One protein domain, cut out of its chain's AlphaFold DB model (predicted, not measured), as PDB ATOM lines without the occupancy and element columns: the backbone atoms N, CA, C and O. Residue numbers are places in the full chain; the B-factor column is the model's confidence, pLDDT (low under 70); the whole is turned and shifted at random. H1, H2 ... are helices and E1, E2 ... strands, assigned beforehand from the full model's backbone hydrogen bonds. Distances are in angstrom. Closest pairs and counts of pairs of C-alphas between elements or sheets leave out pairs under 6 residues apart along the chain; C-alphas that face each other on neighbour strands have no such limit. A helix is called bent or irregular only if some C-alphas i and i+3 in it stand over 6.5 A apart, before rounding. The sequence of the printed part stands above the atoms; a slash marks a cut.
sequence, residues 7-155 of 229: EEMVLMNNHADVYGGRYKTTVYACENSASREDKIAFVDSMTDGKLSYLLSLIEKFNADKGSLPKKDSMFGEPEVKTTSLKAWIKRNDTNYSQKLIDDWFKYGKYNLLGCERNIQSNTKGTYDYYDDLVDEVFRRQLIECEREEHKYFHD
ATOM      1  N   GLU A   7     -24.466  52.810 -24.968       87.81
ATOM      2  CA  GLU A   7     -23.506  53.407 -24.038       87.81
ATOM      3  C   GLU A   7     -23.798  53.068 -22.571       87.81
ATOM      4  O   GLU A   7     -22.889  53.084 -21.740       87.81
ATOM      5  N   GLU A   8     -25.057  52.766 -22.242       90.19
ATOM      6  CA  GLU A   8     -25.474  52.420 -20.881       90.19
ATOM      7  C   GLU A   8     -25.179  50.945 -20.549       90.19
ATOM      8  O   GLU A   8     -25.114  50.588 -19.373       90.19
ATOM      9  N   MET A   9     -24.952  50.100 -21.567       88.94
ATOM     10  CA  MET A   9     -24.559  48.687 -21.441       88.94
ATOM     11  C   MET A   9     -25.430  47.888 -20.452       88.94
ATOM     12  O   MET A   9     -24.934  47.091 -19.647       88.94
ATOM     13  N   VAL A  10     -26.736  48.166 -20.428       90.12
ATOM     14  CA  VAL A  10     -27.642  47.643 -19.399       90.12
ATOM     15  C   VAL A  10     -27.850  46.140 -19.563       90.12
ATOM     16  O   VAL A  10     -27.948  45.442 -18.557       90.12
ATOM     17  N   LEU A  11     -27.897  45.612 -20.786       91.31
ATOM     18  CA  LEU A  11     -28.218  44.202 -21.034       91.31
ATOM     19  C   LEU A  11     -27.069  43.266 -20.654       91.31
ATOM     20  O   LEU A  11     -27.311  42.257 -19.992       91.31
ATOM     21  N   MET A  12     -25.827  43.640 -20.963       86.50
ATOM     22  CA  MET A  12     -24.620  42.911 -20.559       86.50
ATOM     23  C   MET A  12     -24.476  42.850 -19.029       86.50
ATOM     24  O   MET A  12     -23.924  41.891 -18.492       86.50
ATOM     25  N   ASN A  13     -24.972  43.866 -18.317       82.38
ATOM     26  CA  ASN A  13     -24.830  43.979 -16.864       82.38
ATOM     27  C   ASN A  13     -26.065  43.515 -16.073       82.38
ATOM     28  O   ASN A  13     -25.967  43.305 -14.863       82.38
ATOM     29  N   ASN A  14     -27.227  43.374 -16.716       83.75
ATOM     30  CA  ASN A  14     -28.508  43.124 -16.049       83.75
ATOM     31  C   ASN A  14     -29.287  41.968 -16.690       83.75
ATOM     32  O   ASN A  14     -30.412  42.113 -17.184       83.75
ATOM     33  N   HIS A  15     -28.675  40.792 -16.640       84.75
ATOM     34  CA  HIS A  15     -29.299  39.531 -17.003       84.75
ATOM     35  C   HIS A  15     -29.023  38.459 -15.953       84.75
ATOM     36  O   HIS A  15     -28.073  38.535 -15.172       84.75
ATOM     37  N   ALA A  16     -29.870  37.436 -15.947       81.88
ATOM     38  CA  ALA A  16     -29.659  36.232 -15.172       81.88
ATOM     39  C   ALA A  16     -29.397  35.054 -16.106       81.88
ATOM     40  O   ALA A  16     -30.100  34.850 -17.096       81.88
ATOM     41  N   ASP A  17     -28.412  34.245 -15.742       83.81
ATOM     42  CA  ASP A  17     -28.138  32.990 -16.418       83.81
ATOM     43  C   ASP A  17     -28.922  31.863 -15.750       83.81
ATOM     44  O   ASP A  17     -28.641  31.458 -14.620       83.81
ATOM     45  N   VAL A  18     -29.913  31.339 -16.466       81.12
ATOM     46  CA  VAL A  18     -30.731  30.212 -16.026       81.12
ATOM     47  C   VAL A  18     -30.216  28.932 -16.678       81.12
ATOM     48  O   VAL A  18     -30.042  28.851 -17.896       81.12
ATOM     49  N   TYR A  19     -29.979  27.907 -15.860       74.44
ATOM     50  CA  TYR A  19     -29.489  26.609 -16.318       74.44
ATOM     51  C   TYR A  19     -30.646  25.615 -16.452       74.44
ATOM     52  O   TYR A  19     -31.208  25.153 -15.460       74.44
ATOM     53  N   GLY A  20     -30.984  25.271 -17.697       64.88
ATOM     54  CA  GLY A  20     -31.948  24.227 -18.041       64.88
ATOM     55  C   GLY A  20     -31.222  22.976 -18.533       64.88
ATOM     56  O   GLY A  20     -30.927  22.840 -19.723       64.88
ATOM     57  N   GLY A  21     -30.893  22.051 -17.629       70.50
ATOM     58  CA  GLY A  21     -30.109  20.863 -17.979       70.50
ATOM     59  C   GLY A  21     -28.685  21.225 -18.422       70.50
ATOM     60  O   GLY A  21     -27.920  21.775 -17.638       70.50
ATOM     61  N   ARG A  22     -28.307  20.902 -19.670       67.50
ATOM     62  CA  ARG A  22     -26.966  21.203 -20.222       67.50
ATOM     63  C   ARG A  22     -26.850  22.585 -20.876       67.50
ATOM     64  O   ARG A  22     -25.754  22.944 -21.298       67.50
ATOM     65  N   TYR A  23     -27.946  23.333 -20.992       70.31
ATOM     66  CA  TYR A  23     -27.967  24.587 -21.741       70.31
ATOM     67  C   TYR A  23     -28.093  25.791 -20.809       70.31
ATOM     68  O   TYR A  23     -28.952  25.835 -19.924       70.31
ATOM     69  N   LYS A  24     -27.217  26.770 -21.041       79.50
ATOM     70  CA  LYS A  24     -27.246  28.090 -20.419       79.50
ATOM     71  C   LYS A  24     -28.211  28.976 -21.205       79.50
ATOM     72  O   LYS A  24     -28.088  29.076 -22.423       79.50
ATOM     73  N   THR A  25     -29.144  29.609 -20.507       81.12
ATOM     74  CA  THR A  25     -30.113  30.540 -21.084       81.12
ATOM     75  C   THR A  25     -29.998  31.880 -20.378       81.12
ATOM     76  O   THR A  25     -30.242  31.961 -19.179       81.12
ATOM     77  N   THR A  26     -29.679  32.929 -21.123       85.00
ATOM     78  CA  THR A  26     -29.722  34.303 -20.617       85.00
ATOM     79  C   THR A  26     -31.169  34.783 -20.590       85.00
ATOM     80  O   THR A  26     -31.900  34.581 -21.561       85.00
ATOM     81  N   VAL A  27     -31.605  35.352 -19.470       87.56
ATOM     82  CA  VAL A  27     -32.919  35.982 -19.311       87.56
ATOM     83  C   VAL A  27     -32.692  37.410 -18.841       87.56
ATOM     84  O   VAL A  27     -32.133  37.627 -17.762       87.56
ATOM     85  N   TYR A  28     -33.107  38.383 -19.644       90.44
ATOM     86  CA  TYR A  28     -32.949  39.797 -19.316       90.44
ATOM     87  C   TYR A  28     -34.058  40.245 -18.364       90.44
ATOM     88  O   TYR A  28     -35.223  39.868 -18.512       90.44
ATOM     89  N   ALA A  29     -33.721  41.093 -17.389       89.38
ATOM     90  CA  ALA A  29     -34.690  41.561 -16.394       89.38
ATOM     91  C   ALA A  29     -35.912  42.257 -17.033       89.38
ATOM     92  O   ALA A  29     -37.037  42.113 -16.547       89.38
ATOM     93  N   CYS A  30     -35.705  42.964 -18.149       90.12
ATOM     94  CA  CYS A  30     -36.753  43.676 -18.877       90.12
ATOM     95  C   CYS A  30     -37.762  42.763 -19.593       90.12
ATOM     96  O   CYS A  30     -38.872  43.213 -19.878       90.12
ATOM     97  N   GLU A  31     -37.446  41.483 -19.827       91.44
ATOM     98  CA  GLU A  31     -38.387  40.531 -20.441       91.44
ATOM     99  C   GLU A  31     -39.657  40.358 -19.599       91.44
ATOM    100  O   GLU A  31     -40.747  40.199 -20.149       91.44
ATOM    101  N   ASN A  32     -39.529  40.441 -18.271       86.62
ATOM    102  CA  ASN A  32     -40.641  40.260 -17.338       86.62
ATOM    103  C   ASN A  32     -41.305  41.575 -16.908       86.62
ATOM    104  O   ASN A  32     -42.445  41.551 -16.448       86.62
ATOM    105  N   SER A  33     -40.605  42.709 -17.004       89.88
ATOM    106  CA  SER A  33     -41.112  44.001 -16.520       89.88
ATOM    107  C   SER A  33     -41.719  44.881 -17.614       89.88
ATOM    108  O   SER A  33     -42.577  45.707 -17.304       89.88
ATOM    109  N   ALA A  34     -41.313  44.716 -18.877       93.00
ATOM    110  CA  ALA A  34     -41.878  45.474 -19.989       93.00
ATOM    111  C   ALA A  34     -43.297  44.990 -20.335       93.00
ATOM    112  O   ALA A  34     -43.554  43.785 -20.423       93.00
ATOM    113  N   SER A  35     -44.218  45.932 -20.578       95.94
ATOM    114  CA  SER A  35     -45.554  45.607 -21.089       95.94
ATOM    115  C   SER A  35     -45.485  45.084 -22.525       95.94
ATOM    116  O   SER A  35     -44.502  45.299 -23.236       95.94
ATOM    117  N   ARG A  36     -46.549  44.419 -22.988       96.38
ATOM    118  CA  ARG A  36     -46.632  43.934 -24.373       96.38
ATOM    119  C   ARG A  36     -46.492  45.079 -25.378       96.38
ATOM    120  O   ARG A  36     -45.788  44.937 -26.371       96.38
ATOM    121  N   GLU A  37     -47.142  46.203 -25.112       96.75
ATOM    122  CA  GLU A  37     -47.131  47.389 -25.968       96.75
ATOM    123  C   GLU A  37     -45.735  48.014 -26.022       96.75
ATOM    124  O   GLU A  37     -45.268  48.378 -27.099       96.75
ATOM    125  N   ASP A  38     -45.038  48.069 -24.882       96.88
ATOM    126  CA  ASP A  38     -43.661  48.557 -24.817       96.88
ATOM    127  C   ASP A  38     -42.700  47.640 -25.585       96.88
ATOM    128  O   ASP A  38     -41.826  48.133 -26.297       96.88
ATOM    129  N   LYS A  39     -42.881  46.315 -25.490       97.50
ATOM    130  CA  LYS A  39     -42.099  45.331 -26.259       97.50
ATOM    131  C   LYS A  39     -42.291  45.517 -27.762       97.50
ATOM    132  O   LYS A  39     -41.312  45.514 -28.505       97.50
ATOM    133  N   ILE A  40     -43.537  45.703 -28.205       97.69
ATOM    134  CA  ILE A  40     -43.860  45.941 -29.617       97.69
ATOM    135  C   ILE A  40     -43.217  47.243 -30.094       97.69
ATOM    136  O   ILE A  40     -42.478  47.221 -31.074       97.69
ATOM    137  N   ALA A  41     -43.433  48.346 -29.372       97.25
ATOM    138  CA  ALA A  41     -42.893  49.653 -29.735       97.25
ATOM    139  C   ALA A  41     -41.359  49.644 -29.825       97.25
ATOM    140  O   ALA A  41     -40.792  50.229 -30.748       97.25
ATOM    141  N   PHE A  42     -40.692  48.949 -28.900       97.12
ATOM    142  CA  PHE A  42     -39.242  48.795 -28.922       97.12
ATOM    143  C   PHE A  42     -38.751  47.979 -30.123       97.12
ATOM    144  O   PHE A  42     -37.836  48.396 -30.821       97.12
ATOM    145  N   VAL A  43     -39.350  46.820 -30.407       97.31
ATOM    146  CA  VAL A  43     -38.934  46.029 -31.577       97.31
ATOM    147  C   VAL A  43     -39.211  46.791 -32.870       97.31
ATOM    148  O   VAL A  43     -38.402  46.756 -33.795       97.31
ATOM    149  N   ASP A  44     -40.340  47.487 -32.963       96.94
ATOM    150  CA  ASP A  44     -40.702  48.244 -34.157       96.94
ATOM    151  C   ASP A  44     -39.754  49.411 -34.426       96.94
ATOM    152  O   ASP A  44     -39.452  49.665 -35.593       96.94
ATOM    153  N   SER A  45     -39.232  50.078 -33.389       95.56
ATOM    154  CA  SER A  45     -38.217  51.124 -33.573       95.56
ATOM    155  C   SER A  45     -36.909  50.574 -34.157       95.56
ATOM    156  O   SER A  45     -36.233  51.281 -34.900       95.56
ATOM    157  N   MET A  46     -36.598  49.298 -33.896       94.50
ATOM    158  CA  MET A  46     -35.406  48.601 -34.404       94.50
ATOM    159  C   MET A  46     -35.641  47.870 -35.733       94.50
ATOM    160  O   MET A  46     -34.695  47.530 -36.442       94.50
ATOM    161  N   THR A  47     -36.900  47.603 -36.087       94.19
ATOM    162  CA  THR A  47     -37.267  46.779 -37.250       94.19
ATOM    163  C   THR A  47     -38.125  47.502 -38.280       94.19
ATOM    164  O   THR A  47     -38.591  46.857 -39.220       94.19
ATOM    165  N   ASP A  48     -38.292  48.821 -38.157       94.44
ATOM    166  CA  ASP A  48     -39.105  49.653 -39.054       94.44
ATOM    167  C   ASP A  48     -40.584  49.221 -39.076       94.44
ATOM    168  O   ASP A  48     -41.180  49.009 -40.130       94.44
ATOM    169  N   GLY A  49     -41.176  49.001 -37.895       96.00
ATOM    170  CA  GLY A  49     -42.606  48.679 -37.747       96.00
ATOM    171  C   GLY A  49     -43.020  47.254 -38.137       96.00
ATOM    172  O   GLY A  49     -44.217  46.948 -38.222       96.00
ATOM    173  N   LYS A  50     -42.055  46.372 -38.424       96.69
ATOM    174  CA  LYS A  50     -42.331  45.038 -38.977       96.69
ATOM    175  C   LYS A  50     -43.066  44.118 -38.010       96.69
ATOM    176  O   LYS A  50     -43.836  43.281 -38.482       96.69
ATOM    177  N   LEU A  51     -42.854  44.238 -36.696       97.50
ATOM    178  CA  LEU A  51     -43.546  43.389 -35.728       97.50
ATOM    179  C   LEU A  51     -45.030  43.755 -35.673       97.50
ATOM    180  O   LEU A  51     -45.867  42.867 -35.840       97.50
ATOM    181  N   SER A  52     -45.365  45.040 -35.527       97.94
ATOM    182  CA  SER A  52     -46.765  45.489 -35.574       97.94
ATOM    183  C   SER A  52     -47.448  45.096 -36.878       97.94
ATOM    184  O   SER A  52     -48.574  44.591 -36.868       97.94
ATOM    185  N   TYR A  53     -46.765  45.270 -38.013       97.94
ATOM    186  CA  TYR A  53     -47.337  44.882 -39.297       97.94
ATOM    187  C   TYR A  53     -47.600  43.373 -39.379       97.94
ATOM    188  O   TYR A  53     -48.698  42.963 -39.761       97.94
ATOM    189  N   LEU A  54     -46.646  42.541 -38.958       97.69
ATOM    190  CA  LEU A  54     -46.815  41.089 -38.922       97.69
ATOM    191  C   LEU A  54     -47.981  40.666 -38.018       97.69
ATOM    192  O   LEU A  54     -48.782  39.822 -38.417       97.69
ATOM    193  N   LEU A  55     -48.112  41.266 -36.832       97.94
ATOM    194  CA  LEU A  55     -49.237  41.009 -35.930       97.94
ATOM    195  C   LEU A  55     -50.572  41.348 -36.605       97.94
ATOM    196  O   LEU A  55     -51.485  40.522 -36.594       97.94
ATOM    197  N   SER A  56     -50.651  42.491 -37.295       97.88
ATOM    198  CA  SER A  56     -51.853  42.879 -38.047       97.88
ATOM    199  C   SER A  56     -52.200  41.886 -39.167       97.88
ATOM    200  O   SER A  56     -53.373  41.582 -39.396       97.88
ATOM    201  N   LEU A  57     -51.193  41.313 -39.842       97.62
ATOM    202  CA  LEU A  57     -51.393  40.276 -40.856       97.62
ATOM    203  C   LEU A  57     -51.901  38.973 -40.236       97.62
ATOM    204  O   LEU A  57     -52.787  38.342 -40.810       97.62
ATOM    205  N   ILE A  58     -51.375  38.573 -39.075       97.00
ATOM    206  CA  ILE A  58     -51.825  37.379 -38.346       97.00
ATOM    207  C   ILE A  58     -53.284  37.539 -37.904       97.00
ATOM    208  O   ILE A  58     -54.088  36.625 -38.098       97.00
ATOM    209  N   GLU A  59     -53.654  38.691 -37.347       97.50
ATOM    210  CA  GLU A  59     -55.039  38.987 -36.963       97.50
ATOM    211  C   GLU A  59     -55.975  38.953 -38.173       97.50
ATOM    212  O   GLU A  59     -56.986  38.243 -38.164       97.50
ATOM    213  N   LYS A  60     -55.600  39.642 -39.258       97.62
ATOM    214  CA  LYS A  60     -56.376  39.662 -40.500       97.62
ATOM    215  C   LYS A  60     -56.529  38.268 -41.103       97.62
ATOM    216  O   LYS A  60     -57.624  37.886 -41.509       97.62
ATOM    217  N   PHE A  61     -55.456  37.480 -41.130       96.62
ATOM    218  CA  PHE A  61     -55.511  36.105 -41.614       96.62
ATOM    219  C   PHE A  61     -56.458  35.256 -40.769       96.62
ATOM    220  O   PHE A  61     -57.264  34.509 -41.316       96.62
ATOM    221  N   ASN A  62     -56.409  35.390 -39.441       95.31
ATOM    222  CA  ASN A  62     -57.303  34.665 -38.544       95.31
ATOM    223  C   ASN A  62     -58.781  35.032 -38.731       95.31
ATOM    224  O   ASN A  62     -59.628  34.153 -38.572       95.31
ATOM    225  N   ALA A  63     -59.088  36.274 -39.108       96.25
ATOM    226  CA  ALA A  63     -60.441  36.682 -39.481       96.25
ATOM    227  C   ALA A  63     -60.869  36.087 -40.837       96.25
ATOM    228  O   ALA A  63     -61.971  35.554 -40.973       96.25
ATOM    229  N   ASP A  64     -59.977  36.106 -41.830       95.56
ATOM    230  CA  ASP A  64     -60.292  35.680 -43.195       95.56
ATOM    231  C   ASP A  64     -60.297  34.151 -43.372       95.56
ATOM    232  O   ASP A  64     -61.011  33.632 -44.240       95.56
ATOM    233  N   LYS A  65     -59.524  33.403 -42.567       91.94
ATOM    234  CA  LYS A  65     -59.231  31.968 -42.782       91.94
ATOM    235  C   LYS A  65     -60.469  31.081 -42.879       91.94
ATOM    236  O   LYS A  65     -60.429  30.052 -43.550       91.94
ATOM    237  N   GLY A  66     -61.571  31.463 -42.231       90.88
ATOM    238  CA  GLY A  66     -62.836  30.726 -42.281       90.88
ATOM    239  C   GLY A  66     -63.466  30.694 -43.676       90.88
ATOM    240  O   GLY A  66     -64.091  29.700 -44.037       90.88
ATOM    241  N   SER A  67     -63.250  31.748 -44.467       93.12
ATOM    242  CA  SER A  67     -63.794  31.911 -45.824       93.12
ATOM    243  C   SER A  67     -62.910  31.309 -46.921       93.12
ATOM    244  O   SER A  67     -63.331  31.183 -48.073       93.12
ATOM    245  N   LEU A  68     -61.670  30.944 -46.588       93.94
ATOM    246  CA  LEU A  68     -60.697  30.467 -47.560       93.94
ATOM    247  C   LEU A  68     -60.862  28.960 -47.817       93.94
ATOM    248  O   LEU A  68     -61.121  28.198 -46.884       93.94
ATOM    249  N   PRO A  69     -60.658  28.489 -49.065       93.62
ATOM    250  CA  PRO A  69     -60.697  27.064 -49.370       93.62
ATOM    251  C   PRO A  69     -59.697  26.276 -48.522       93.62
ATOM    252  O   PRO A  69     -58.497  26.566 -48.554       93.62
ATOM    253  N   LYS A  70     -60.193  25.253 -47.823       92.50
ATOM    254  CA  LYS A  70     -59.397  24.418 -46.920       92.50
ATOM    255  C   LYS A  70     -58.987  23.096 -47.568       92.50
ATOM    256  O   LYS A  70     -59.638  22.620 -48.502       92.50
ATOM    257  N   LYS A  71     -57.875  22.535 -47.112       88.62
ATOM    258  CA  LYS A  71     -57.456  21.151 -47.340       88.62
ATOM    259  C   LYS A  71     -57.545  20.412 -46.010       88.62
ATOM    260  O   LYS A  71     -57.321  21.007 -44.954       88.62
ATOM    261  N   ASP A  72     -57.823  19.122 -46.080       83.56
ATOM    262  CA  ASP A  72     -57.733  18.272 -44.903       83.56
ATOM    263  C   ASP A  72     -56.274  18.207 -44.440       83.56
ATOM    264  O   ASP A  72     -55.346  18.115 -45.253       83.56
ATOM    265  N   SER A  73     -56.072  18.307 -43.131       77.44
ATOM    266  CA  SER A  73     -54.768  18.140 -42.499       77.44
ATOM    267  C   SER A  73     -54.715  16.761 -41.853       77.44
ATOM    268  O   SER A  73     -55.624  16.381 -41.122       77.44
ATOM    269  N   MET A  74     -53.643  16.003 -42.108       64.50
ATOM    270  CA  MET A  74     -53.438  14.683 -41.492       64.50
ATOM    271  C   MET A  74     -53.199  14.751 -39.976       64.50
ATOM    272  O   MET A  74     -53.299  13.727 -39.307       64.50
ATOM    273  N   PHE A  75     -52.870  15.928 -39.433       63.69
ATOM    274  CA  PHE A  75     -52.362  16.076 -38.066       63.69
ATOM    275  C   PHE A  75     -53.061  17.180 -37.258       63.69
ATOM    276  O   PHE A  75     -52.538  17.597 -36.228       63.69
ATOM    277  N   GLY A  76     -54.224  17.679 -37.694       67.25
ATOM    278  CA  GLY A  76     -54.919  18.734 -36.954       67.25
ATOM    279  C   GLY A  76     -56.053  19.409 -37.716       67.25
ATOM    280  O   GLY A  76     -56.714  18.794 -38.552       67.25
ATOM    281  N   GLU A  77     -56.288  20.683 -37.398       77.00
ATOM    282  CA  GLU A  77     -57.357  21.471 -38.012       77.00
ATOM    283  C   GLU A  77     -57.176  21.628 -39.532       77.00
ATOM    284  O   GLU A  77     -56.043  21.681 -40.025       77.00
ATOM    285  N   PRO A  78     -58.280  21.739 -40.298       83.00
ATOM    286  CA  PRO A  78     -58.211  21.991 -41.731       83.00
ATOM    287  C   PRO A  78     -57.434  23.278 -42.047       83.00
ATOM    288  O   PRO A  78     -57.804  24.373 -41.621       83.00
ATOM    289  N   GLU A  79     -56.381  23.140 -42.847       88.38
ATOM    290  CA  GLU A  79     -55.496  24.231 -43.261       88.38
ATOM    291  C   GLU A  79     -56.001  24.906 -44.538       88.38
ATOM    292  O   GLU A  79     -56.679  24.293 -45.361       88.38
ATOM    293  N   VAL A  80     -55.605  26.151 -44.784       91.75
ATOM    294  CA  VAL A  80     -55.877  26.827 -46.057       91.75
ATOM    295  C   VAL A  80     -55.069  26.162 -47.179       91.75
ATOM    296  O   VAL A  80     -53.877  25.875 -47.049       91.75
ATOM    297  N   LYS A  81     -55.710  25.917 -48.331       93.19
ATOM    298  CA  LYS A  81     -55.030  25.381 -49.521       93.19
ATOM    299  C   LYS A  81     -53.870  26.289 -49.922       93.19
ATOM    300  O   LYS A  81     -54.019  27.505 -49.972       93.19
ATOM    301  N   THR A  82     -52.745  25.699 -50.323       90.88
ATOM    302  CA  THR A  82     -51.527  26.438 -50.690       90.88
ATOM    303  C   THR A  82     -51.768  27.522 -51.742       90.88
ATOM    304  O   THR A  82     -51.284  28.637 -51.587       90.88
ATOM    305  N   THR A  83     -52.540  27.245 -52.797       92.00
ATOM    306  CA  THR A  83     -52.895  28.242 -53.824       92.00
ATOM    307  C   THR A  83     -53.691  29.414 -53.253       92.00
ATOM    308  O   THR A  83     -53.401  30.564 -53.584       92.00
ATOM    309  N   SER A  84     -54.641  29.143 -52.357       93.12
ATOM    310  CA  SER A  84     -55.421  30.170 -51.658       93.12
ATOM    311  C   SER A  84     -54.554  30.986 -50.698       93.12
ATOM    312  O   SER A  84     -54.650  32.210 -50.695       93.12
ATOM    313  N   LEU A  85     -53.671  30.328 -49.940       94.19
ATOM    314  CA  LEU A  85     -52.740  30.970 -49.010       94.19
ATOM    315  C   LEU A  85     -51.793  31.924 -49.750       94.19
ATOM    316  O   LEU A  85     -51.687  33.087 -49.380       94.19
ATOM    317  N   LYS A  86     -51.190  31.477 -50.860       93.75
ATOM    318  CA  LYS A  86     -50.372  32.330 -51.741       93.75
ATOM    319  C   LYS A  86     -51.129  33.563 -52.214       93.75
ATOM    320  O   LYS A  86     -50.619  34.677 -52.143       93.75
ATOM    321  N   ALA A  87     -52.338  33.361 -52.734       94.12
ATOM    322  CA  ALA A  87     -53.159  34.448 -53.250       94.12
ATOM    323  C   ALA A  87     -53.591  35.416 -52.141       94.12
ATOM    324  O   ALA A  87     -53.756  36.606 -52.399       94.12
ATOM    325  N   TRP A  88     -53.795  34.923 -50.919       96.38
ATOM    326  CA  TRP A  88     -54.068  35.764 -49.759       96.38
ATOM    327  C   TRP A  88     -52.834  36.587 -49.373       96.38
ATOM    328  O   TRP A  88     -52.948  37.806 -49.286       96.38
ATOM    329  N   ILE A  89     -51.653  35.970 -49.251       95.12
ATOM    330  CA  ILE A  89     -50.404  36.671 -48.903       95.12
ATOM    331  C   ILE A  89     -50.102  37.768 -49.929       95.12
ATOM    332  O   ILE A  89     -49.934  38.920 -49.554       95.12
ATOM    333  N   LYS A  90     -50.156  37.460 -51.234       93.06
ATOM    334  CA  LYS A  90     -49.924  38.442 -52.314       93.06
ATOM    335  C   LYS A  90     -50.826  39.675 -52.263       93.06
ATOM    336  O   LYS A  90     -50.444  40.709 -52.794       93.06
ATOM    337  N   ARG A  91     -52.032  39.544 -51.706       94.69
ATOM    338  CA  ARG A  91     -53.017  40.631 -51.620       94.69
ATOM    339  C   ARG A  91     -52.906  41.448 -50.336       94.69
ATOM    340  O   ARG A  91     -53.447  42.545 -50.303       94.69
ATOM    341  N   ASN A  92     -52.284  40.904 -49.291       95.62
ATOM    342  CA  ASN A  92     -52.322  41.484 -47.948       95.62
ATOM    343  C   ASN A  92     -50.942  41.886 -47.419       95.62
ATOM    344  O   ASN A  92     -50.851  42.903 -46.739       95.62
ATOM    345  N   ASP A  93     -49.895  41.122 -47.733       94.88
ATOM    346  CA  ASP A  93     -48.507  41.447 -47.399       94.88
ATOM    347  C   ASP A  93     -47.909  42.328 -48.506       94.88
ATOM    348  O   ASP A  93     -47.351  41.843 -49.495       94.88
ATOM    349  N   THR A  94     -48.152  43.632 -48.387       93.94
ATOM    350  CA  THR A  94     -47.871  44.643 -49.415       93.94
ATOM    351  C   THR A  94     -47.115  45.861 -48.894       93.94
ATOM    352  O   THR A  94     -46.716  46.694 -49.703       93.94
ATOM    353  N   ASN A  95     -46.937  46.011 -47.577       90.88
ATOM    354  CA  ASN A  95     -46.360  47.239 -47.010       90.88
ATOM    355  C   ASN A  95     -44.854  47.380 -47.261       90.88
ATOM    356  O   ASN A  95     -44.335  48.489 -47.198       90.88
ATOM    357  N   TYR A  96     -44.161  46.285 -47.576       86.62
ATOM    358  CA  TYR A  96     -42.725  46.279 -47.840       86.62
ATOM    359  C   TYR A  96     -42.432  45.749 -49.246       86.62
ATOM    360  O   TYR A  96     -43.151  44.900 -49.775       86.62
ATOM    361  N   SER A  97     -41.342  46.231 -49.851       82.75
ATOM    362  CA  SER A  97     -40.872  45.759 -51.164       82.75
ATOM    363  C   SER A  97     -40.532  44.265 -51.151       82.75
ATOM    364  O   SER A  97     -40.779  43.558 -52.129       82.75
ATOM    365  N   GLN A  98     -40.012  43.783 -50.020       84.12
ATOM    366  CA  GLN A  98     -39.865  42.371 -49.706       84.12
ATOM    367  C   GLN A  98     -40.928  41.969 -48.686       84.12
ATOM    368  O   GLN A  98     -40.976  42.513 -47.585       84.12
ATOM    369  N   LYS A  99     -41.749  40.985 -49.053       85.75
ATOM    370  CA  LYS A  99     -42.776  40.403 -48.182       85.75
ATOM    371  C   LYS A  99     -42.169  39.849 -46.898       85.75
ATOM    372  O   LYS A  99     -41.100  39.236 -46.936       85.75
ATOM    373  N   LEU A 100     -42.883  40.014 -45.787       91.75
ATOM    374  CA  LEU A 100     -42.530  39.372 -44.519       91.75
ATOM    375  C   LEU A 100     -42.860  37.877 -44.532       91.75
ATOM    376  O   LEU A 100     -42.207  37.093 -43.840       91.75
ATOM    377  N   ILE A 101     -43.860  37.481 -45.320       92.38
ATOM    378  CA  ILE A 101     -44.358  36.115 -45.418       92.38
ATOM    379  C   ILE A 101     -44.020  35.536 -46.794       92.38
ATOM    380  O   ILE A 101     -44.380  36.075 -47.841       92.38
ATOM    381  N   ASP A 102     -43.367  34.380 -46.789       87.44
ATOM    382  CA  ASP A 102     -42.980  33.637 -47.981       87.44
ATOM    383  C   ASP A 102     -44.218  33.061 -48.699       87.44
ATOM    384  O   ASP A 102     -44.988  32.264 -48.152       87.44
ATOM    385  N   ASP A 103     -44.406  33.452 -49.961       82.62
ATOM    386  CA  ASP A 103     -45.453  32.957 -50.860       82.62
ATOM    387  C   ASP A 103     -44.916  32.073 -52.005       82.62
ATOM    388  O   ASP A 103     -45.674  31.687 -52.907       82.62
ATOM    389  N   TRP A 104     -43.632  31.709 -51.974       78.69
ATOM    390  CA  TRP A 104     -42.918  31.050 -53.067       78.69
ATOM    391  C   TRP A 104     -42.335  29.674 -52.723       78.69
ATOM    392  O   TRP A 104     -42.569  28.734 -53.484       78.69
ATOM    393  N   PHE A 105     -41.603  29.527 -51.616       76.62
ATOM    394  CA  PHE A 105     -40.900  28.281 -51.283       76.62
ATOM    395  C   PHE A 105     -41.416  27.661 -49.982       76.62
ATOM    396  O   PHE A 105     -41.927  26.539 -49.989       76.62
ATOM    397  N   LYS A 106     -41.361  28.398 -48.870       82.69
ATOM    398  CA  LYS A 106     -41.882  27.980 -47.563       82.69
ATOM    399  C   LYS A 106     -43.221  28.674 -47.285       82.69
ATOM    400  O   LYS A 106     -43.310  29.559 -46.446       82.69
ATOM    401  N   TYR A 107     -44.273  28.259 -47.986       86.62
ATOM    402  CA  TYR A 107     -45.575  28.942 -47.987       86.62
ATOM    403  C   TYR A 107     -46.126  29.295 -46.601       86.62
ATOM    404  O   TYR A 107     -46.338  28.421 -45.757       86.62
ATOM    405  N   GLY A 108     -46.416  30.579 -46.403       90.06
ATOM    406  CA  GLY A 108     -46.961  31.102 -45.156       90.06
ATOM    407  C   GLY A 108     -45.937  31.227 -44.034       90.06
ATOM    408  O   GLY A 108     -46.314  31.653 -42.947       90.06
ATOM    409  N   LYS A 109     -44.668  30.863 -44.253       93.94
ATOM    410  CA  LYS A 109     -43.634  31.094 -43.252       93.94
ATOM    411  C   LYS A 109     -43.197  32.545 -43.258       93.94
ATOM    412  O   LYS A 109     -43.048  33.142 -44.316       93.94
ATOM    413  N   TYR A 110     -42.930  33.070 -42.080       94.56
ATOM    414  CA  TYR A 110     -42.235  34.334 -41.896       94.56
ATOM    415  C   TYR A 110     -41.029  34.108 -40.998       94.56
ATOM    416  O   TYR A 110     -40.961  33.128 -40.250       94.56
ATOM    417  N   ASN A 111     -40.070  35.020 -41.098       93.19
ATOM    418  CA  ASN A 111     -38.909  35.058 -40.230       93.19
ATOM    419  C   ASN A 111     -38.662  36.507 -39.812       93.19
ATOM    420  O   ASN A 111     -38.351  37.346 -40.656       93.19
ATOM    421  N   LEU A 112     -38.813  36.785 -38.519       94.12
ATOM    422  CA  LEU A 112     -38.494  38.083 -37.934       94.12
ATOM    423  C   LEU A 112     -37.432  37.883 -36.850       94.12
ATOM    424  O   LEU A 112     -37.675  37.175 -35.877       94.12
ATOM    425  N   LEU A 113     -36.243  38.462 -37.044       92.50
ATOM    426  CA  LEU A 113     -35.092  38.327 -36.131       92.50
ATOM    427  C   LEU A 113     -34.711  36.862 -35.816       92.50
ATOM    428  O   LEU A 113     -34.275  36.521 -34.718       92.50
ATOM    429  N   GLY A 114     -34.903  35.954 -36.776       90.50
ATOM    430  CA  GLY A 114     -34.645  34.523 -36.602       90.50
ATOM    431  C   GLY A 114     -35.808  33.729 -35.995       90.50
ATOM    432  O   GLY A 114     -35.692  32.508 -35.901       90.50
ATOM    433  N   CYS A 115     -36.915  34.376 -35.609       93.38
ATOM    434  CA  CYS A 115     -38.155  33.709 -35.202       93.38
ATOM    435  C   CYS A 115     -38.877  33.176 -36.451       93.38
ATOM    436  O   CYS A 115     -39.564  33.929 -37.145       93.38
ATOM    437  N   GLU A 116     -38.672  31.892 -36.780       93.62
ATOM    438  CA  GLU A 116     -39.316  31.228 -37.924       93.62
ATOM    439  C   GLU A 116     -40.626  30.557 -37.488       93.62
ATOM    440  O   GLU A 116     -40.618  29.533 -36.802       93.62
ATOM    441  N   ARG A 117     -41.761  31.092 -37.949       94.69
ATOM    442  CA  ARG A 117     -43.100  30.526 -37.708       94.69
ATOM    443  C   ARG A 117     -43.938  30.534 -38.985       94.69
ATOM    444  O   ARG A 117     -43.482  30.979 -40.037       94.69
ATOM    445  N   ASN A 118     -45.153  29.991 -38.919       93.50
ATOM    446  CA  ASN A 118     -46.092  29.956 -40.043       93.50
ATOM    447  C   ASN A 118     -47.374  30.722 -39.708       93.50
ATOM    448  O   ASN A 118     -47.947  30.491 -38.654       93.50
ATOM    449  N   ILE A 119     -47.871  31.562 -40.617       94.44
ATOM    450  CA  ILE A 119     -49.100  32.345 -40.413       94.44
ATOM    451  C   ILE A 119     -50.345  31.481 -40.174       94.44
ATOM    452  O   ILE A 119     -51.282  31.932 -39.524       94.44
ATOM    453  N   GLN A 120     -50.364  30.233 -40.659       91.19
ATOM    454  CA  GLN A 120     -51.503  29.340 -40.448       91.19
ATOM    455  C   GLN A 120     -51.673  28.908 -38.987       91.19
ATOM    456  O   GLN A 120     -52.806  28.701 -38.560       91.19
ATOM    457  N   SER A 121     -50.574  28.764 -38.239       88.75
ATOM    458  CA  SER A 121     -50.595  28.248 -36.864       88.75
ATOM    459  C   SER A 121     -50.050  29.233 -35.827       88.75
ATOM    460  O   SER A 121     -50.501  29.218 -34.688       88.75
ATOM    461  N   ASN A 122     -49.073  30.069 -36.198       91.12
ATOM    462  CA  ASN A 122     -48.247  30.904 -35.313       91.12
ATOM    463  C   ASN A 122     -47.723  30.139 -34.078       91.12
ATOM    464  O   ASN A 122     -47.504  30.696 -33.004       91.12
ATOM    465  N   THR A 123     -47.532  28.832 -34.220       91.12
ATOM    466  CA  THR A 123     -47.043  27.986 -33.134       91.12
ATOM    467  C   THR A 123     -45.560  28.229 -32.912       91.12
ATOM    468  O   THR A 123     -44.823  28.462 -33.873       91.12
ATOM    469  N   LYS A 124     -45.138  28.113 -31.652       91.88
ATOM    470  CA  LYS A 124     -43.740  28.175 -31.228       91.88
ATOM    471  C   LYS A 124     -42.833  27.331 -32.128       91.88
ATOM    472  O   LYS A 124     -43.103  26.149 -32.358       91.88
ATOM    473  N   GLY A 125     -41.770  27.944 -32.642       86.81
ATOM    474  CA  GLY A 125     -40.740  27.258 -33.414       86.81
ATOM    475  C   GLY A 125     -39.846  26.375 -32.536       86.81
ATOM    476  O   GLY A 125     -39.758  26.551 -31.326       86.81
ATOM    477  N   THR A 126     -39.124  25.433 -33.146       85.81
ATOM    478  CA  THR A 126     -38.206  24.520 -32.429       85.81
ATOM    479  C   THR A 126     -37.127  25.248 -31.621       85.81
ATOM    480  O   THR A 126     -36.690  24.741 -30.593       85.81
ATOM    481  N   TYR A 127     -36.698  26.418 -32.095       85.56
ATOM    482  CA  TYR A 127     -35.648  27.232 -31.480       85.56
ATOM    483  C   TYR A 127     -36.187  28.448 -30.732       85.56
ATOM    484  O   TYR A 127     -35.399  29.289 -30.306       85.56
ATOM    485  N   ASP A 128     -37.507  28.568 -30.616       90.62
ATOM    486  CA  ASP A 128     -38.108  29.646 -29.852       90.62
ATOM    487  C   ASP A 128     -38.044  29.308 -28.367       90.62
ATOM    488  O   ASP A 128     -38.194  28.151 -27.957       90.62
ATOM    489  N   TYR A 129     -37.859  30.332 -27.547       89.44
ATOM    490  CA  TYR A 129     -37.927  30.199 -26.104       89.44
ATOM    491  C   TYR A 129     -39.357  30.387 -25.593       89.44
ATOM    492  O   TYR A 129     -39.816  29.590 -24.768       89.44
ATOM    493  N   TYR A 130     -40.090  31.356 -26.140       91.94
ATOM    494  CA  TYR A 130     -41.452  31.699 -25.733       91.94
ATOM    495  C   TYR A 130     -42.510  31.240 -26.740       91.94
ATOM    496  O   TYR A 130     -42.295  31.240 -27.952       91.94
ATOM    497  N   ASP A 131     -43.682  30.851 -26.230       93.69
ATOM    498  CA  ASP A 131     -44.844  30.552 -27.074       93.69
ATOM    499  C   ASP A 131     -45.419  31.829 -27.701       93.69
ATOM    500  O   ASP A 131     -45.764  31.842 -28.885       93.69
ATOM    501  N   ASP A 132     -45.469  32.925 -26.940       95.62
ATOM    502  CA  ASP A 132     -45.924  34.217 -27.446       95.62
ATOM    503  C   ASP A 132     -44.910  34.824 -28.429       95.62
ATOM    504  O   ASP A 132     -43.702  34.848 -28.188       95.62
ATOM    505  N   LEU A 133     -45.417  35.300 -29.568       96.19
ATOM    506  CA  LEU A 133     -44.592  35.856 -30.641       96.19
ATOM    507  C   LEU A 133     -43.903  37.163 -30.227       96.19
ATOM    508  O   LEU A 133     -42.767  37.394 -30.632       96.19
ATOM    509  N   VAL A 134     -44.581  38.022 -29.460       97.31
ATOM    510  CA  VAL A 134     -44.027  39.321 -29.057       97.31
ATOM    511  C   VAL A 134     -42.886  39.107 -28.079       97.31
ATOM    512  O   VAL A 134     -41.821  39.680 -28.277       97.31
ATOM    513  N   ASP A 135     -43.074  38.238 -27.086       96.50
ATOM    514  CA  ASP A 135     -42.016  37.902 -26.129       96.50
ATOM    515  C   ASP A 135     -40.795  37.285 -26.824       96.50
ATOM    516  O   ASP A 135     -39.656  37.664 -26.546       96.50
ATOM    517  N   GLU A 136     -41.022  36.383 -27.782       96.19
ATOM    518  CA  GLU A 136     -39.946  35.739 -28.534       96.19
ATOM    519  C   GLU A 136     -39.142  36.729 -29.387       96.19
ATOM    520  O   GLU A 136     -37.910  36.731 -29.358       96.19
ATOM    521  N   VAL A 137     -39.824  37.582 -30.155       97.00
ATOM    522  CA  VAL A 137     -39.153  38.561 -31.021       97.00
ATOM    523  C   VAL A 137     -38.469  39.643 -30.184       97.00
ATOM    524  O   VAL A 137     -37.346  40.031 -30.503       97.00
ATOM    525  N   PHE A 138     -39.091  40.083 -29.086       97.12
ATOM    526  CA  PHE A 138     -38.492  41.034 -28.149       97.12
ATOM    527  C   PHE A 138     -37.182  40.498 -27.572       97.12
ATOM    528  O   PHE A 138     -36.151  41.154 -27.683       97.12
ATOM    529  N   ARG A 139     -37.183  39.264 -27.055       94.75
ATOM    530  CA  ARG A 139     -35.971  38.600 -26.559       94.75
ATOM    531  C   ARG A 139     -34.870  38.541 -27.620       94.75
ATOM    532  O   ARG A 139     -33.713  38.823 -27.326       94.75
ATOM    533  N   ARG A 140     -35.212  38.167 -28.856       95.25
ATOM    534  CA  ARG A 140     -34.239  38.106 -29.960       95.25
ATOM    535  C   ARG A 140     -33.634  39.475 -30.254       95.25
ATOM    536  O   ARG A 140     -32.427  39.553 -30.452       95.25
ATOM    537  N   GLN A 141     -34.434  40.540 -30.209       96.75
ATOM    538  CA  GLN A 141     -33.924  41.904 -30.338       96.75
ATOM    539  C   GLN A 141     -32.976  42.273 -29.187       96.75
ATOM    540  O   GLN A 141     -31.929  42.857 -29.448       96.75
ATOM    541  N   LEU A 142     -33.286  41.893 -27.941       95.62
ATOM    542  CA  LEU A 142     -32.392  42.122 -26.796       95.62
ATOM    543  C   LEU A 142     -31.038  41.416 -26.959       95.62
ATOM    544  O   LEU A 142     -30.013  42.001 -26.632       95.62
ATOM    545  N   ILE A 143     -31.016  40.201 -27.519       93.94
ATOM    546  CA  ILE A 143     -29.765  39.481 -27.813       93.94
ATOM    547  C   ILE A 143     -28.913  40.247 -28.833       93.94
ATOM    548  O   ILE A 143     -27.693  40.315 -28.685       93.94
ATOM    549  N   GLU A 144     -29.521  40.823 -29.875       95.00
ATOM    550  CA  GLU A 144     -28.777  41.662 -30.826       95.00
ATOM    551  C   GLU A 144     -28.277  42.953 -30.162       95.00
ATOM    552  O   GLU A 144     -27.116  43.314 -30.338       95.00
ATOM    553  N   CYS A 145     -29.096  43.596 -29.325       95.44
ATOM    554  CA  CYS A 145     -28.695  44.775 -28.555       95.44
ATOM    555  C   CYS A 145     -27.520  44.483 -27.604       95.44
ATOM    556  O   CYS A 145     -26.557  45.240 -27.572       95.44
ATOM    557  N   GLU A 146     -27.524  43.362 -26.877       94.94
ATOM    558  CA  GLU A 146     -26.397  42.961 -26.021       94.94
ATOM    559  C   GLU A 146     -25.109  42.733 -26.835       94.94
ATOM    560  O   GLU A 146     -24.016  43.098 -26.398       94.94
ATOM    561  N   ARG A 147     -25.206  42.185 -28.055       93.56
ATOM    562  CA  ARG A 147     -24.038  42.083 -28.952       93.56
ATOM    563  C   ARG A 147     -23.495  43.455 -29.335       93.56
ATOM    564  O   ARG A 147     -22.276  43.613 -29.430       93.56
ATOM    565  N   GLU A 148     -24.370  44.430 -29.560       94.94
ATOM    566  CA  GLU A 148     -23.966  45.814 -29.812       94.94
ATOM    567  C   GLU A 148     -23.315  46.444 -28.576       94.94
ATOM    568  O   GLU A 148     -22.280  47.093 -28.722       94.94
ATOM    569  N   GLU A 149     -23.822  46.181 -27.367       94.44
ATOM    570  CA  GLU A 149     -23.185  46.615 -26.113       94.44
ATOM    571  C   GLU A 149     -21.784  46.014 -25.949       94.44
ATOM    572  O   GLU A 149     -20.834  46.734 -25.645       94.44
ATOM    573  N   HIS A 150     -21.612  44.716 -26.219       90.50
ATOM    574  CA  HIS A 150     -20.296  44.074 -26.204       90.50
ATOM    575  C   HIS A 150     -19.332  44.705 -27.208       90.50
ATOM    576  O   HIS A 150     -18.162  44.933 -26.895       90.50
ATOM    577  N   LYS A 151     -19.808  44.992 -28.423       90.69
ATOM    578  CA  LYS A 151     -18.999  45.657 -29.446       90.69
ATOM    579  C   LYS A 151     -18.609  47.064 -29.000       90.69
ATOM    580  O   LYS A 151     -17.439  47.419 -29.084       90.69
ATOM    581  N   TYR A 152     -19.566  47.830 -28.484       90.12
ATOM    582  CA  TYR A 152     -19.323  49.167 -27.962       90.12
ATOM    583  C   TYR A 152     -18.298  49.144 -26.829       90.12
ATOM    584  O   TYR A 152     -17.344  49.918 -26.872       90.12
ATOM    585  N   PHE A 153     -18.431  48.217 -25.876       88.12
ATOM    586  CA  PHE A 153     -17.452  48.017 -24.813       88.12
ATOM    587  C   PHE A 153     -16.056  47.773 -25.391       88.12
ATOM    588  O   PHE A 153     -15.129  48.492 -25.049       88.12
ATOM    589  N   HIS A 154     -15.905  46.840 -26.333       83.25
ATOM    590  CA  HIS A 154     -14.608  46.559 -26.954       83.25
ATOM    591  C   HIS A 154     -14.018  47.734 -27.748       83.25
ATOM    592  O   HIS A 154     -12.798  47.879 -27.805       83.25
ATOM    593  N   ASP A 155     -14.860  48.565 -28.357       82.94
ATOM    594  CA  ASP A 155     -14.414  49.726 -29.127       82.94
ATOM    595  C   ASP A 155     -14.037  50.924 -28.229       82.94
ATOM    596  O   ASP A 155     -13.288  51.795 -28.671       82.94
TER     597      ASP A 155
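Overview. This is residues 7 to 155 of the 229 residues of an uncharacterized protein of Lachnospiraceae bacterium A2 (UniProt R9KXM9). The two longest helices, H4 and H6, run nearly in line along the long axis, starting close to each other in the middle and leading away to the two ends, with H3 packed at a steep tilt on the starts of both. The small hairpin E3 and E4 lies in the middle beside the start of H6; H1, H2 and the hairpin E1 and E2 gather along H6, that hairpin's turn pointing away from it, while H5 and a long loop lie at the H4 end. The printed part has 149 residues, in the order H1 E1 E2 H2 H3 H4 H5 E3 E4 H6, with two antiparallel two-stranded sheets, and is of mixed class, helices and strands. It is only just compact, close to loose, with a radius of gyration of the C-alphas of 17.7 A and spans of 53 by 37 by 28 A.

Along the chain. Find C-alpha 10 at (-27.642, 47.643, -19.399), where H1, residues 10 to 13, begins. E1, residues 15 to 20, and E2, residues 23 to 28, follow, then H2, residues 30 to 33, and H3, residues 36 to 47, 16.2 A long. Find C-alpha 50 at (-42.331, 45.038, -38.977); from there H4 runs 26.1 A to residue 67, with a kink of 25 degrees near residue 61, and is irregular, C-alphas 63 and 66 being 7.0 A apart. H5 holds residues 82 to 92, E3 residues 109 to 112 and E4 residues 115 to 118. H6, residues 133 to 155, runs 33.2 A to C-alpha 155 at (-14.414, 49.726, -29.127).

Arrangement. Begin at H6, the hub. Its residues 142 to 150 touch H1, the closest C-alphas being those of Leu 11 and Glu 146, 5.5 A apart. H2 and H6 only just touch, with 3 pairs of C-alphas within 8 A, closest at Glu 31 and Arg 139, 6.9 A. Residues 134 to 141 of H6 touch H3 at a steep tilt of 52 degrees, closest at the C-alphas of Lys 39 and Phe 138, 5.9 A. H3 touches H4 at a steep tilt of 66 degrees, closest at the C-alphas of Asp 44 and Leu 51, 5.8 A. H4 is close to but not clearly touching H5, the closest C-alphas being those of Leu 57 and Asn 92, 7.3 A apart. In the hairpin E1 and E2, look at N 18 and O 25, 2.8 A apart; in the hairpin E3 and E4, at N 115 and O 112, 2.9 A. In H3, H5 and H6 every O i to N i+4 pair is within hydrogen-bond range, in H4 12 of 14, and H1 and H2 are too short for such a pair.

Size, cuts and confidence. The C-alphas farthest apart, those of Asp 72 and Asp 155, are 55.8 A apart. The printed part has no cut, and the links H4 to H5, H5 to E3 and E4 to H6 are long. The mean pLDDT of the printed part is 90.3; look for values under 70 at residues 20, 22 and 74 to 76.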